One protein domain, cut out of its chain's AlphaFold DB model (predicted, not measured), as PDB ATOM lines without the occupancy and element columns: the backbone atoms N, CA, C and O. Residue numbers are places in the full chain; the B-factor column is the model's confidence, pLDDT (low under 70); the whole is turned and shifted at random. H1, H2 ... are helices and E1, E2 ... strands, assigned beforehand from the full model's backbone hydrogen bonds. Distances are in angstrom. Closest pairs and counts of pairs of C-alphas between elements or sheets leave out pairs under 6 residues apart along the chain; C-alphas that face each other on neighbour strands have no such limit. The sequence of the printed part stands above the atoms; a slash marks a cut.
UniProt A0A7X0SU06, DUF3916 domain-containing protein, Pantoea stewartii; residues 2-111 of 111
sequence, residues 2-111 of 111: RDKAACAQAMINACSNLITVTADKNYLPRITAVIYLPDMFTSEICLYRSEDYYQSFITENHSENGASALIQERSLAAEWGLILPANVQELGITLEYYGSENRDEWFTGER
ATOM      1  N   ARG A   2     140.178 205.179 146.294       81.56
ATOM      2  CA  ARG A   2     141.625 205.001 146.546       81.56
ATOM      3  C   ARG A   2     142.064 203.536 146.699       81.56
ATOM      4  O   ARG A   2     143.041 203.141 146.076       81.56
ATOM      5  N   ASP A   3     141.319 202.737 147.461       89.75
ATOM      6  CA  ASP A   3     141.680 201.329 147.695       89.75
ATOM      7  C   ASP A   3     141.533 200.475 146.428       89.75
ATOM      8  O   ASP A   3     142.397 199.661 146.126       89.75
ATOM      9  N   LYS A   4     140.494 200.739 145.624       93.75
ATOM     10  CA  LYS A   4     140.278 200.101 144.317       93.75
ATOM     11  C   LYS A   4     141.423 200.391 143.345       93.75
ATOM     12  O   LYS A   4     141.978 199.466 142.763       93.75
ATOM     13  N   ALA A   5     141.843 201.652 143.245       96.00
ATOM     14  CA  ALA A   5     142.989 202.033 142.422       96.00
ATOM     15  C   ALA A   5     144.295 201.366 142.898       96.00
ATOM     16  O   ALA A   5     145.073 200.881 142.082       96.00
ATOM     17  N   ALA A   6     144.515 201.264 144.213       96.25
ATOM     18  CA  ALA A   6     145.677 200.562 144.759       96.25
ATOM     19  C   ALA A   6     145.659 199.054 144.438       96.25
ATOM     20  O   ALA A   6     146.691 198.497 144.060       96.25
ATOM     21  N   CYS A   7     144.495 198.402 144.532       95.94
ATOM     22  CA  CYS A   7     144.317 197.007 144.123       95.94
ATOM     23  C   CYS A   7     144.591 196.813 142.625       95.94
ATOM     24  O   CYS A   7     145.366 195.930 142.260       95.94
ATOM     25  N   ALA A   8     144.025 197.671 141.769       97.44
ATOM     26  CA  ALA A   8     144.274 197.654 140.328       97.44
ATOM     27  C   ALA A   8     145.769 197.816 140.013       97.44
ATOM     28  O   ALA A   8     146.334 197.027 139.256       97.44
ATOM     29  N   GLN A   9     146.449 198.768 140.662       98.19
ATOM     30  CA  GLN A   9     147.889 198.960 140.484       98.19
ATOM     31  C   GLN A   9     148.693 197.724 140.908       98.19
ATOM     32  O   GLN A   9     149.637 197.335 140.219       98.19
ATOM     33  N   ALA A  10     148.331 197.088 142.025       97.88
ATOM     34  CA  ALA A  10     148.991 195.867 142.476       97.88
ATOM     35  C   ALA A  10     148.825 194.722 141.461       97.88
ATOM     36  O   ALA A  10     149.793 194.012 141.183       97.88
ATOM     37  N   MET A  11     147.642 194.583 140.856       98.12
ATOM     38  CA  MET A  11     147.390 193.601 139.796       98.12
ATOM     39  C   MET A  11     148.190 193.892 138.521       98.12
ATOM     40  O   MET A  11     148.809 192.979 137.974       98.12
ATOM     41  N   ILE A  12     148.249 195.151 138.079       98.44
ATOM     42  CA  ILE A  12     149.052 195.572 136.918       98.44
ATOM     43  C   ILE A  12     150.538 195.257 137.149       98.44
ATOM     44  O   ILE A  12     151.201 194.682 136.280       98.44
ATOM     45  N   ASN A  13     151.054 195.559 138.343       98.50
ATOM     46  CA  ASN A  13     152.436 195.251 138.712       98.50
ATOM     47  C   ASN A  13     152.694 193.736 138.718       98.50
ATOM     48  O   ASN A  13     153.720 193.281 138.213       98.50
ATOM     49  N   ALA A  14     151.762 192.941 139.253       98.12
ATOM     50  CA  ALA A  14     151.859 191.483 139.239       98.12
ATOM     51  C   ALA A  14     151.861 190.921 137.807       98.12
ATOM     52  O   ALA A  14     152.690 190.067 137.492       98.12
ATOM     53  N   CYS A  15     150.997 191.439 136.928       98.25
ATOM     54  CA  CYS A  15     150.954 191.084 135.510       98.25
ATOM     55  C   CYS A  15     152.291 191.371 134.812       98.25
ATOM     56  O   CYS A  15     152.883 190.470 134.220       98.25
ATOM     57  N   SER A  16     152.831 192.585 134.961       98.12
ATOM     58  CA  SER A  16     154.125 192.968 134.375       98.12
ATOM     59  C   SER A  16     155.287 192.096 134.869       98.12
ATOM     60  O   SER A  16     156.135 191.666 134.074       98.12
ATOM     61  N   ASN A  17     155.305 191.774 136.165       97.38
ATOM     62  CA  ASN A  17     156.298 190.869 136.739       97.38
ATOM     63  C   ASN A  17     156.181 189.465 136.137       97.38
ATOM     64  O   ASN A  17     157.193 188.877 135.759       97.38
ATOM     65  N   LEU A  18     154.959 188.942 135.996       96.06
ATOM     66  CA  LEU A  18     154.714 187.638 135.383       96.06
ATOM     67  C   LEU A  18     155.144 187.600 133.910       96.06
ATOM     68  O   LEU A  18     155.786 186.633 133.502       96.06
ATOM     69  N   ILE A  19     154.867 188.653 133.132       95.69
ATOM     70  CA  ILE A  19     155.353 188.783 131.745       95.69
ATOM     71  C   ILE A  19     156.882 188.679 131.724       95.69
ATOM     72  O   ILE A  19     157.450 187.907 130.958       95.69
ATOM     73  N   THR A  20     157.554 189.402 132.621       94.88
ATOM     74  CA  THR A  20     159.022 189.436 132.681       94.88
ATOM     75  C   THR A  20     159.622 188.075 133.038       94.88
ATOM     76  O   THR A  20     160.516 187.598 132.347       94.88
ATOM     77  N   VAL A  21     159.131 187.403 134.084       93.12
ATOM     78  CA  VAL A  21     159.711 186.116 134.534       93.12
ATOM     79  C   VAL A  21     159.390 184.943 133.605       93.12
ATOM     80  O   VAL A  21     160.025 183.887 133.697       93.12
ATOM     81  N   THR A  22     158.382 185.094 132.742       91.62
ATOM     82  CA  THR A  22     158.000 184.072 131.759       91.62
ATOM     83  C   THR A  22     158.655 184.268 130.392       91.62
ATOM     84  O   THR A  22     158.610 183.341 129.590       91.62
ATOM     85  N   ALA A  23     159.331 185.397 130.152       88.00
ATOM     86  CA  ALA A  23     159.941 185.733 128.862       88.00
ATOM     87  C   ALA A  23     160.981 184.707 128.367       88.00
ATOM     88  O   ALA A  23     161.089 184.476 127.168       88.00
ATOM     89  N   ASP A  24     161.697 184.044 129.279       85.44
ATOM     90  CA  ASP A  24     162.725 183.045 128.939       85.44
ATOM     91  C   ASP A  24     162.205 181.597 128.982       85.44
ATOM     92  O   ASP A  24     162.977 180.634 129.012       85.44
ATOM     93  N   LYS A  25     160.886 181.399 129.076       83.44
ATOM     94  CA  LYS A  25     160.294 180.060 129.141       83.44
ATOM     95  C   LYS A  25     160.033 179.527 127.735       83.44
ATOM     96  O   LYS A  25     159.611 180.249 126.841       83.44
ATOM     97  N   ASN A  26     160.185 178.211 127.575       78.44
ATOM     98  CA  ASN A  26     159.911 177.500 126.316       78.44
ATOM     99  C   ASN A  26     158.446 177.604 125.843       78.44
ATOM    100  O   ASN A  26     158.125 177.156 124.746       78.44
ATOM    101  N   TYR A  27     157.554 178.155 126.670       77.81
ATOM    102  CA  TYR A  27     156.216 178.568 126.278       77.81
ATOM    103  C   TYR A  27     156.013 180.015 126.737       77.81
ATOM    104  O   TYR A  27     156.325 180.343 127.882       77.81
ATOM    105  N   LEU A  28     155.491 180.857 125.849       84.06
ATOM    106  CA  LEU A  28     155.232 182.273 126.102       84.06
ATOM    107  C   LEU A  28     153.719 182.465 126.251       84.06
ATOM    108  O   LEU A  28     153.038 182.669 125.245       84.06
ATOM    109  N   PRO A  29     153.151 182.308 127.462       90.81
ATOM    110  CA  PRO A  29     151.732 182.554 127.653       90.81
ATOM    111  C   PRO A  29     151.449 184.044 127.477       90.81
ATOM    112  O   PRO A  29     152.263 184.893 127.845       90.81
ATOM    113  N   ARG A  30     150.254 184.371 126.996       94.06
ATOM    114  CA  ARG A  30     149.752 185.737 127.089       94.06
ATOM    115  C   ARG A  30     149.226 185.965 128.499       94.06
ATOM    116  O   ARG A  30     148.373 185.218 128.974       94.06
ATOM    117  N   ILE A  31     149.759 186.976 129.173       96.75
ATOM    118  CA  ILE A  31     149.440 187.282 130.569       96.75
ATOM    119  C   ILE A  31     148.685 188.599 130.612       96.75
ATOM    120  O   ILE A  31     149.086 189.567 129.968       96.75
ATOM    121  N   THR A  32     147.586 188.623 131.353       97.50
ATOM    122  CA  THR A  32     146.711 189.796 131.458       97.50
ATOM    123  C   THR A  32     146.273 189.999 132.900       97.50
ATOM    124  O   THR A  32     146.148 189.029 133.650       97.50
ATOM    125  N   ALA A  33     146.033 191.254 133.278       97.94
ATOM    126  CA  ALA A  33     145.259 191.597 134.462       97.94
ATOM    127  C   ALA A  33     143.881 192.057 133.994       97.94
ATOM    128  O   ALA A  33     143.792 193.066 133.300       97.94
ATOM    129  N   VAL A  34     142.841 191.315 134.357       96.88
ATOM    130  CA  VAL A  34     141.448 191.646 134.052       96.88
ATOM    131  C   VAL A  34     140.869 192.355 135.268       96.88
ATOM    132  O   VAL A  34     140.862 191.786 136.361       96.88
ATOM    133  N   ILE A  35     140.423 193.601 135.099       96.81
ATOM    134  CA  ILE A  35     139.941 194.444 136.199       96.81
ATOM    135  C   ILE A  35     138.447 194.687 136.002       96.81
ATOM    136  O   ILE A  35     138.059 195.564 135.242       96.81
ATOM    137  N   TYR A  36     137.602 193.938 136.712       94.69
ATOM    138  CA  TYR A  36     136.151 194.070 136.565       94.69
ATOM    139  C   TYR A  36     135.609 195.296 137.299       94.69
ATOM    140  O   TYR A  36     135.905 195.522 138.472       94.69
ATOM    141  N   LEU A  37     134.750 196.066 136.644       92.56
ATOM    142  CA  LEU A  37     134.048 197.202 137.229       92.56
ATOM    143  C   LEU A  37     132.528 196.995 137.162       92.56
ATOM    144  O   LEU A  37     132.027 196.423 136.194       92.56
ATOM    145  N   PRO A  38     131.783 197.488 138.175       88.12
ATOM    146  CA  PRO A  38     132.256 198.336 139.272       88.12
ATOM    147  C   PRO A  38     132.788 197.586 140.505       88.12
ATOM    148  O   PRO A  38     133.389 198.236 141.363       88.12
ATOM    149  N   ASP A  39     132.559 196.280 140.669       85.19
ATOM    150  CA  ASP A  39     132.811 195.591 141.949       85.19
ATOM    151  C   ASP A  39     134.284 195.231 142.220       85.19
ATOM    152  O   ASP A  39     134.710 195.317 143.375       85.19
ATOM    153  N   MET A  40     135.075 194.943 141.182       90.81
ATOM    154  CA  MET A  40     136.443 194.397 141.223       90.81
ATOM    155  C   MET A  40     136.613 193.019 141.865       90.81
ATOM    156  O   MET A  40     137.727 192.496 141.847       90.81
ATOM    157  N   PHE A  41     135.561 192.409 142.396       87.25
ATOM    158  CA  PHE A  41     135.630 191.133 143.103       87.25
ATOM    159  C   PHE A  41     136.005 189.976 142.174       87.25
ATOM    160  O   PHE A  41     136.739 189.077 142.577       87.25
ATOM    161  N   THR A  42     135.551 190.025 140.925       89.12
ATOM    162  CA  THR A  42     135.854 189.024 139.891       89.12
ATOM    163  C   THR A  42     137.138 189.323 139.112       89.12
ATOM    164  O   THR A  42     137.441 188.622 138.151       89.12
ATOM    165  N   SER A  43     137.909 190.344 139.511       95.50
ATOM    166  CA  SER A  43     139.190 190.675 138.872       95.50
ATOM    167  C   SER A  43     140.202 189.549 139.049       95.50
ATOM    168  O   SER A  43     140.336 188.968 140.126       95.50
ATOM    169  N   GLU A  44     140.961 189.267 137.998       96.56
ATOM    170  CA  GLU A  44     141.843 188.108 137.938       96.56
ATOM    171  C   GLU A  44     143.111 188.376 137.120       96.56
ATOM    172  O   GLU A  44     143.189 189.302 136.313       96.56
ATOM    173  N   ILE A  45     144.137 187.555 137.349       97.06
ATOM    174  CA  ILE A  45     145.303 187.471 136.469       97.06
ATOM    175  C   ILE A  45     145.147 186.210 135.626       97.06
ATOM    176  O   ILE A  45     145.205 185.100 136.159       97.06
ATOM    177  N   CYS A  46     144.992 186.367 134.315       95.88
ATOM    178  CA  CYS A  46     144.819 185.242 133.400       95.88
ATOM    179  C   CYS A  46     146.120 184.927 132.658       95.88
ATOM    180  O   CYS A  46     146.828 185.829 132.201       95.88
ATOM    181  N   LEU A  47     146.407 183.631 132.508       94.94
ATOM    182  CA  LEU A  47     147.501 183.108 131.692       94.94
ATOM    183  C   LEU A  47     146.908 182.293 130.540       94.94
ATOM    184  O   LEU A  47     146.503 181.141 130.713       94.94
ATOM    185  N   TYR A  48     146.890 182.879 129.353       94.19
ATOM    186  CA  TYR A  48     146.373 182.251 128.149       94.19
ATOM    187  C   TYR A  48     147.482 181.494 127.423       94.19
ATOM    188  O   TYR A  48     148.544 182.036 127.117       94.19
ATOM    189  N   ARG A  49     147.224 180.218 127.127       92.06
ATOM    190  CA  ARG A  49     148.102 179.374 126.296       92.06
ATOM    191  C   ARG A  49     147.635 179.257 124.846       92.06
ATOM    192  O   ARG A  49     148.366 178.725 124.022       92.06
ATOM    193  N   SER A  50     146.420 179.712 124.564       92.81
ATOM    194  CA  SER A  50     145.820 179.745 123.234       92.81
ATOM    195  C   SER A  50     145.484 181.191 122.908       92.81
ATOM    196  O   SER A  50     144.771 181.839 123.677       92.81
ATOM    197  N   GLU A  51     146.011 181.683 121.790       91.69
ATOM    198  CA  GLU A  51     145.686 183.021 121.302       91.69
ATOM    199  C   GLU A  51     144.210 183.088 120.889       91.69
ATOM    200  O   GLU A  51     143.539 184.032 121.274       91.69
ATOM    201  N   ASP A  52     143.659 182.051 120.248       93.50
ATOM    202  CA  ASP A  52     142.234 182.004 119.875       93.50
ATOM    203  C   ASP A  52     141.316 182.121 121.099       93.50
ATOM    204  O   ASP A  52     140.315 182.836 121.074       93.50
ATOM    205  N   TYR A  53     141.683 181.455 122.200       91.94
ATOM    206  CA  TYR A  53     140.926 181.550 123.448       91.94
ATOM    207  C   TYR A  53     141.073 182.926 124.102       91.94
ATOM    208  O   TYR A  53     140.125 183.425 124.688       91.94
ATOM    209  N   TYR A  54     142.232 183.578 123.994       94.12
ATOM    210  CA  TYR A  54     142.364 184.970 124.426       94.12
ATOM    211  C   TYR A  54     141.515 185.914 123.562       94.12
ATOM    212  O   TYR A  54     140.782 186.748 124.092       94.12
ATOM    213  N   GLN A  55     141.554 185.755 122.239       93.69
ATOM    214  CA  GLN A  55     140.791 186.580 121.303       93.69
ATOM    215  C   GLN A  55     139.284 186.449 121.536       93.69
ATOM    216  O   GLN A  55     138.579 187.458 121.491       93.69
ATOM    217  N   SER A  56     138.785 185.259 121.899       90.06
ATOM    218  CA  SER A  56     137.371 185.091 122.260       90.06
ATOM    219  C   SER A  56     136.957 185.854 123.527       90.06
ATOM    220  O   SER A  56     135.765 186.033 123.751       90.06
ATOM    221  N   PHE A  57     137.906 186.294 124.364       88.75
ATOM    222  CA  PHE A  57     137.628 187.155 125.521       88.75
ATOM    223  C   PHE A  57     137.656 188.643 125.171       88.75
ATOM    224  O   PHE A  57     136.949 189.415 125.821       88.75
ATOM    225  N   ILE A  58     138.473 189.055 124.201       90.50
ATOM    226  CA  ILE A  58     138.713 190.481 123.941       90.50
ATOM    227  C   ILE A  58     138.025 191.046 122.697       90.50
ATOM    228  O   ILE A  58     138.008 192.258 122.508       90.50
ATOM    229  N   THR A  59     137.468 190.185 121.849       90.81
ATOM    230  CA  THR A  59     136.802 190.610 120.615       90.81
ATOM    231  C   THR A  59     135.360 191.027 120.889       90.81
ATOM    232  O   THR A  59     134.678 190.458 121.749       90.81
ATOM    233  N   GLU A  60     134.890 192.019 120.138       90.75
ATOM    234  CA  GLU A  60     133.481 192.403 120.130       90.75
ATOM    235  C   GLU A  60     132.614 191.233 119.676       90.75
ATOM    236  O   GLU A  60     132.947 190.497 118.743       90.75
ATOM    237  N   ASN A  61     131.488 191.054 120.344       89.31
ATOM    238  CA  ASN A  61     130.546 190.002 120.024       89.31
ATOM    239  C   ASN A  61     129.133 190.485 120.328       89.31
ATOM    240  O   ASN A  61     128.918 191.288 121.229       89.31
ATOM    241  N   HIS A  62     128.160 189.976 119.588       86.56
ATOM    242  CA  HIS A  62     126.756 190.258 119.831       86.56
ATOM    243  C   HIS A  62     125.945 188.990 119.591       86.56
ATOM    244  O   HIS A  62     126.031 188.361 118.536       86.56
ATOM    245  N   SER A  63     125.134 188.620 120.575       85.00
ATOM    246  CA  SER A  63     124.284 187.435 120.555       85.00
ATOM    247  C   SER A  63     122.954 187.722 121.245       85.00
ATOM    248  O   SER A  63     122.792 188.742 121.907       85.00
ATOM    249  N   GLU A  64     122.009 186.789 121.139       81.38
ATOM    250  CA  GLU A  64     120.717 186.882 121.835       81.38
ATOM    251  C   GLU A  64     120.862 186.920 123.369       81.38
ATOM    252  O   GLU A  64     119.987 187.441 124.051       81.38
ATOM    253  N   ASN A  65     121.987 186.429 123.903       82.00
ATOM    254  CA  ASN A  65     122.240 186.310 125.342       82.00
ATOM    255  C   ASN A  65     123.174 187.402 125.893       82.00
ATOM    256  O   ASN A  65     123.491 187.398 127.082       82.00
ATOM    257  N   GLY A  66     123.660 188.315 125.050       86.75
ATOM    258  CA  GLY A  66     124.572 189.368 125.489       86.75
ATOM    259  C   GLY A  66     125.466 189.924 124.390       86.75
ATOM    260  O   GLY A  66     125.514 189.398 123.272       86.75
ATOM    261  N   ALA A  67     126.210 190.967 124.744       90.88
ATOM    262  CA  ALA A  67     127.115 191.682 123.860       90.88
ATOM    263  C   ALA A  67     128.412 192.103 124.571       90.88
ATOM    264  O   ALA A  67     128.445 192.312 125.785       90.88
ATOM    265  N   SER A  68     129.485 192.249 123.797       92.62
ATOM    266  CA  SER A  68     130.742 192.873 124.204       92.62
ATOM    267  C   SER A  68     131.169 193.911 123.173       92.62
ATOM    268  O   SER A  68     131.065 193.669 121.970       92.62
ATOM    269  N   ALA A  69     131.668 195.056 123.637       94.25
ATOM    270  CA  ALA A  69     132.147 196.133 122.769       94.25
ATOM    271  C   ALA A  69     133.440 196.750 123.311       94.25
ATOM    272  O   ALA A  69     133.656 196.785 124.526       94.25
ATOM    273  N   LEU A  70     134.302 197.229 122.414       95.06
ATOM    274  CA  LEU A  70     135.556 197.880 122.786       95.06
ATOM    275  C   LEU A  70     135.312 199.312 123.268       95.06
ATOM    276  O   LEU A  70     134.585 200.094 122.656       95.06
ATOM    277  N   ILE A  71     136.011 199.691 124.330       94.56
ATOM    278  CA  ILE A  71     136.035 201.056 124.848       94.56
ATOM    279  C   ILE A  71     137.209 201.795 124.192       94.56
ATOM    280  O   ILE A  71     138.367 201.492 124.468       94.56
ATOM    281  N   GLN A  72     136.922 202.759 123.311       89.44
ATOM    282  CA  GLN A  72     137.956 203.442 122.513       89.44
ATOM    283  C   GLN A  72     138.452 204.771 123.108       89.44
ATOM    284  O   GLN A  72     139.598 205.150 122.884       89.44
ATOM    285  N   GLU A  73     137.615 205.487 123.862       90.88
ATOM    286  CA  GLU A  73     137.895 206.873 124.290       90.88
ATOM    287  C   GLU A  73     138.073 207.034 125.805       90.88
ATOM    288  O   GLU A  73     138.106 208.148 126.329       90.88
ATOM    289  N   ARG A  74     138.191 205.921 126.532       94.88
ATOM    290  CA  ARG A  74     138.423 205.911 127.978       94.88
ATOM    291  C   ARG A  74     139.625 205.046 128.308       94.88
ATOM    292  O   ARG A  74     139.915 204.071 127.625       94.88
ATOM    293  N   SER A  75     140.307 205.429 129.376       96.00
ATOM    294  CA  SER A  75     141.463 204.726 129.919       96.00
ATOM    295  C   SER A  75     141.271 204.662 131.423       96.00
ATOM    296  O   SER A  75     141.237 205.699 132.090       96.00
ATOM    297  N   LEU A  76     141.146 203.451 131.959       96.25
ATOM    298  CA  LEU A  76     141.068 203.234 133.397       96.25
ATOM    299  C   LEU A  76     142.337 203.758 134.071       96.25
ATOM    300  O   LEU A  76     142.268 204.381 135.132       96.25
ATOM    301  N   ALA A  77     143.494 203.566 133.432       97.31
ATOM    302  CA  ALA A  77     144.757 204.096 133.918       97.31
ATOM    303  C   ALA A  77     144.746 205.626 134.029       97.31
ATOM    304  O   ALA A  77     145.148 206.158 135.067       97.31
ATOM    305  N   ALA A  78     144.231 206.338 133.025       97.06
ATOM    306  CA  ALA A  78     144.096 207.793 133.084       97.06
ATOM    307  C   ALA A  78     143.061 208.239 134.130       97.06
ATOM    308  O   ALA A  78     143.328 209.154 134.910       97.06
ATOM    309  N   GLU A  79     141.903 207.576 134.182       96.00
ATOM    310  CA  GLU A  79     140.809 207.907 135.103       96.00
ATOM    311  C   GLU A  79     141.207 207.709 136.572       96.00
ATOM    312  O   GLU A  79     140.801 208.483 137.442       96.00
ATOM    313  N   TRP A  80     141.983 206.664 136.871       96.06
ATOM    314  CA  TRP A  80     142.337 206.280 138.241       96.06
ATOM    315  C   TRP A  80     143.773 206.647 138.631       96.06
ATOM    316  O   TRP A  80     144.173 206.405 139.773       96.06
ATOM    317  N   GLY A  81     144.546 207.247 137.720       97.00
ATOM    318  CA  GLY A  81     145.947 207.606 137.943       97.00
ATOM    319  C   GLY A  81     146.866 206.390 138.101       97.00
ATOM    320  O   GLY A  81     147.790 206.425 138.915       97.00
ATOM    321  N   LEU A  82     146.588 205.308 137.369       97.62
ATOM    322  CA  LEU A  82     147.402 204.092 137.368       97.62
ATOM    323  C   LEU A  82     148.605 204.254 136.438       97.62
ATOM    324  O   LEU A  82     148.564 204.955 135.427       97.62
ATOM    325  N   ILE A  83     149.679 203.551 136.767       98.12
ATOM    326  CA  ILE A  83     150.902 203.501 135.976       98.12
ATOM    327  C   ILE A  83     150.906 202.184 135.209       98.12
ATOM    328  O   ILE A  83     150.926 201.117 135.827       98.12
ATOM    329  N   LEU A  84     150.927 202.268 133.877       97.94
ATOM    330  CA  LEU A  84     151.127 201.121 132.993       97.94
ATOM    331  C   LEU A  84     152.631 200.900 132.762       97.94
ATOM    332  O   LEU A  84     153.302 201.782 132.217       97.94
ATOM    333  N   PRO A  85     153.193 199.751 133.176       97.69
ATOM    334  CA  PRO A  85     154.558 199.375 132.825       97.69
ATOM    335  C   PRO A  85     154.741 199.278 131.305       97.69
ATOM    336  O   PRO A  85     153.808 198.938 130.588       97.69
ATOM    337  N   ALA A  86     155.959 199.500 130.804       97.00
ATOM    338  CA  ALA A  86     156.238 199.550 129.359       97.00
ATOM    339  C   ALA A  86     155.905 198.253 128.588       97.00
ATOM    340  O   ALA A  86     155.742 198.280 127.372       97.00
ATOM    341  N   ASN A  87     155.828 197.119 129.287       96.75
ATOM    342  CA  ASN A  87     155.461 195.813 128.738       96.75
ATOM    343  C   ASN A  87     153.970 195.468 128.918       96.75
ATOM    344  O   ASN A  87     153.585 194.328 128.666       96.75
ATOM    345  N   VAL A  88     153.146 196.413 129.375       97.44
ATOM    346  CA  VAL A  88     151.701 196.254 129.578       97.44
ATOM    347  C   VAL A  88     150.961 197.262 128.705       97.44
ATOM    348  O   VAL A  88     151.363 198.415 128.578       97.44
ATOM    349  N   GLN A  89     149.862 196.812 128.110       96.38
ATOM    350  CA  GLN A  89     148.926 197.645 127.364       96.38
ATOM    351  C   GLN A  89     147.542 197.539 127.999       96.38
ATOM    352  O   GLN A  89     147.235 196.552 128.670       96.38
ATOM    353  N   GLU A  90     146.727 198.564 127.785       96.94
ATOM    354  CA  GLU A  90     145.355 198.644 128.274       96.94
ATOM    355  C   GLU A  90     144.370 198.428 127.121       96.94
ATOM    356  O   GLU A  90     144.586 198.915 126.011       96.94
ATOM    357  N   LEU A  91     143.292 197.700 127.405       96.50
ATOM    358  CA  LEU A  91     142.150 197.489 126.524       96.50
ATOM    359  C   LEU A  91     140.906 197.413 127.409       96.50
ATOM    360  O   LEU A  91     140.869 196.562 128.292       96.50
ATOM    361  N   GLY A  92     139.926 198.291 127.191       96.25
ATOM    362  CA  GLY A  92     138.664 198.273 127.934       96.25
ATOM    363  C   GLY A  92     137.543 197.627 127.126       96.25
ATOM    364  O   GLY A  92     137.451 197.843 125.914       96.25
ATOM    365  N   ILE A  93     136.688 196.852 127.791       95.12
ATOM    366  CA  ILE A  93     135.557 196.156 127.165       95.12
ATOM    367  C   ILE A  93     134.299 196.350 128.006       95.12
ATOM    368  O   ILE A  93     134.298 196.037 129.196       95.12
ATOM    369  N   THR A  94     133.206 196.802 127.390       94.50
ATOM    370  CA  THR A  94     131.876 196.749 128.013       94.50
ATOM    371  C   THR A  94     131.268 195.372 127.813       94.50
ATOM    372  O   THR A  94     131.378 194.798 126.730       94.50
ATOM    373  N   LEU A  95     130.587 194.863 128.833       91.00
ATOM    374  CA  LEU A  95     129.882 193.588 128.808       91.00
ATOM    375  C   LEU A  95     128.409 193.815 129.122       91.00
ATOM    376  O   LEU A  95     128.084 194.448 130.128       91.00
ATOM    377  N   GLU A  96     127.540 193.236 128.306       89.56
ATOM    378  CA  GLU A  96     126.108 193.134 128.552       89.56
ATOM    379  C   GLU A  96     125.711 191.661 128.530       89.56
ATOM    380  O   GLU A  96     126.035 190.938 127.588       89.56
ATOM    381  N   TYR A  97     125.018 191.206 129.569       82.19
ATOM    382  CA  TYR A  97     124.477 189.855 129.646       82.19
ATOM    383  C   TYR A  97     122.972 189.921 129.869       82.19
ATOM    384  O   TYR A  97     122.498 190.561 130.813       82.19
ATOM    385  N   TYR A  98     122.234 189.247 128.993       78.25
ATOM    386  CA  TYR A  98     120.783 189.169 129.036       78.25
ATOM    387  C   TYR A  98     120.417 187.777 129.568       78.25
ATOM    388  O   TYR A  98     120.558 186.778 128.863       78.25
ATOM    389  N   GLY A  99     120.003 187.693 130.836       66.62
ATOM    390  CA  GLY A  99     119.537 186.436 131.430       66.62
ATOM    391  C   GLY A  99     118.390 185.823 130.623       66.62
ATOM    392  O   GLY A  99     117.512 186.536 130.132       66.62
ATOM    393  N   SER A 100     118.401 184.498 130.462       63.41
ATOM    394  CA  SER A 100     117.639 183.839 129.396       63.41
ATOM    395  C   SER A 100     116.120 183.859 129.576       63.41
ATOM    396  O   SER A 100     115.423 183.690 128.586       63.41
ATOM    397  N   GLU A 101     115.571 184.092 130.775       61.16
ATOM    398  CA  GLU A 101     114.105 184.153 130.966       61.16
ATOM    399  C   GLU A 101     113.630 185.111 132.077       61.16
ATOM    400  O   GLU A 101     112.427 185.338 132.221       61.16
ATOM    401  N   ASN A 102     114.540 185.726 132.842       58.53
ATOM    402  CA  ASN A 102     114.188 186.575 133.978       58.53
ATOM    403  C   ASN A 102     114.843 187.957 133.845       58.53
ATOM    404  O   ASN A 102     116.065 188.081 133.828       58.53
ATOM    405  N   ARG A 103     114.027 189.017 133.762       54.47
ATOM    406  CA  ARG A 103     114.502 190.405 133.570       54.47
ATOM    407  C   ARG A 103     115.357 190.944 134.725       54.47
ATOM    408  O   ARG A 103     115.998 191.974 134.556       54.47
ATOM    409  N   ASP A 104     115.391 190.234 135.850       59.28
ATOM    410  CA  ASP A 104     116.210 190.560 137.020       59.28
ATOM    411  C   ASP A 104     117.661 190.030 136.920       59.28
ATOM    412  O   ASP A 104     118.475 190.316 137.792       59.28
ATOM    413  N   GLU A 105     118.012 189.293 135.856       63.53
ATOM    414  CA  GLU A 105     119.366 188.760 135.595       63.53
ATOM    415  C   GLU A 105     120.125 189.553 134.514       63.53
ATOM    416  O   GLU A 105     121.032 189.040 133.856       63.53
ATOM    417  N   TRP A 106     119.747 190.815 134.296       73.69
ATOM    418  CA  TRP A 106     120.505 191.712 133.431       73.69
ATOM    419  C   TRP A 106     121.778 192.168 134.146       73.69
ATOM    420  O   TRP A 106     121.716 192.762 135.225       73.69
ATOM    421  N   PHE A 107     122.934 191.943 133.528       80.81
ATOM    422  CA  PHE A 107     124.218 192.422 134.033       80.81
ATOM    423  C   PHE A 107     124.892 193.332 133.010       80.81
ATOM    424  O   PHE A 107     124.985 192.994 131.831       80.81
ATOM    425  N   THR A 108     125.398 194.471 133.482       86.56
ATOM    426  CA  THR A 108     126.289 195.348 132.717       86.56
ATOM    427  C   THR A 108     127.554 195.608 133.514       86.56
ATOM    428  O   THR A 108     127.470 195.960 134.694       86.56
ATOM    429  N   GLY A 109     128.711 195.508 132.872       91.00
ATOM    430  CA  GLY A 109     129.991 195.795 133.510       91.00
ATOM    431  C   GLY A 109     131.065 196.204 132.513       91.00
ATOM    432  O   GLY A 109     130.841 196.226 131.304       91.00
ATOM    433  N   GLU A 110     132.243 196.513 133.043       93.56
ATOM    434  CA  GLU A 110     133.451 196.782 132.258       93.56
ATOM    435  C   GLU A 110     134.568 195.849 132.731       93.56
ATOM    436  O   GLU A 110     134.579 195.452 133.902       93.56
ATOM    437  N   ARG A 111     135.496 195.496 131.843       91.38
ATOM    438  CA  ARG A 111     136.727 194.784 132.197       91.38
ATOM    439  C   ARG A 111     137.920 195.194 131.350       91.38
ATOM    440  O   ARG A 111     137.678 195.744 130.248       91.38
TER     441      ARG A 111
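AT A GLANCE: This is residues 2 to 111 of the 111 residues of the protein "DUF3916 domain-containing protein" of Pantoea stewartii (UniProt A0A7X0SU06). A long helix, H1, packs lengthwise on the hairpin of E1 and E2, mainly on E1, and a separate four-stranded sheet, E3 to E6, makes the other end of the domain. The short helix H2 bridges the two, with E1 and E2 near its first residues and an inner strand of the sheet near its last, while the small helix H3 sits near the beginning of H1. The printed part has 110 residues, with three named helices and six named strands in the order H1, E1, E2, H2, E3, E4, H3, E5, E6; the class is mixed, helices and strands. The larger sheet has the order E3, E4, E5, E6, all antiparallel, and E1 and E2 are antiparallel too. The whole is only just compact, close to loose, with a radius of gyration of the C-alphas of 15.3 A and spans of 48 by 35 by 25 A.

IN THESE COORDINATES: H1, residues 2 to 22, begins at C-alpha 2 at (141.625, 205.001, 146.546) and is 30.4 A long. E1, residues 30 to 34, and E2, residues 44 to 48, are each 12.3 A long. H2 covers residues 51 to 58, 10.5 A, with C-alpha 58 at (138.713, 190.481, 123.941). E3, residues 61 to 63, and E4, residues 66 to 71, follow, 6.8 and 16.4 A long. H3, residues 76 to 80, is 5.9 A long. E5, residues 92 to 97, is 16.6 A long, and E6, residues 107 to 110, is 10.4 A long and ends at C-alpha 110 at (133.451, 196.782, 132.258).

HOW THE PARTS SIT: H1 comes closest to E1 at the C-alphas of Cys 15 and Ala 33, 5.8 A apart. E1 and E2 form a hairpin, with N 32 and O 46 within hydrogen-bond range at 3.0 A. The closest C-alphas of E2 and H2, Tyr 48 and Tyr 54, are 6.1 A apart. H2 only grazes the larger sheet, with its residues 57 to 58. In that sheet E3 and E4 form a hairpin, N 63 and O 66 at 2.8 A. E4 and E5 are antiparallel neighbours, N 67 and O 96 at 2.8 A. E5 and E6 form a hairpin, N 95 and O 109 at 2.8 A. H1 is not on this sheet. H3 is close to H1 but not clearly touching, with the C-alphas of Ala 5 and Trp 80 6.0 A apart. Every O i to N i+4 pair is within hydrogen-bond range in H1 and H3, and 3 of 4 are in H2.

THE WHOLE: The two C-alphas farthest apart, those of Asp 24 and Arg 103, are 49.0 A apart. The printed part has no cut. The link from H3 to E5, with 11 residues, is long. The mean pLDDT of the printed part is 90.4, and residues 99 to 105, between E5 and E6, are under 70.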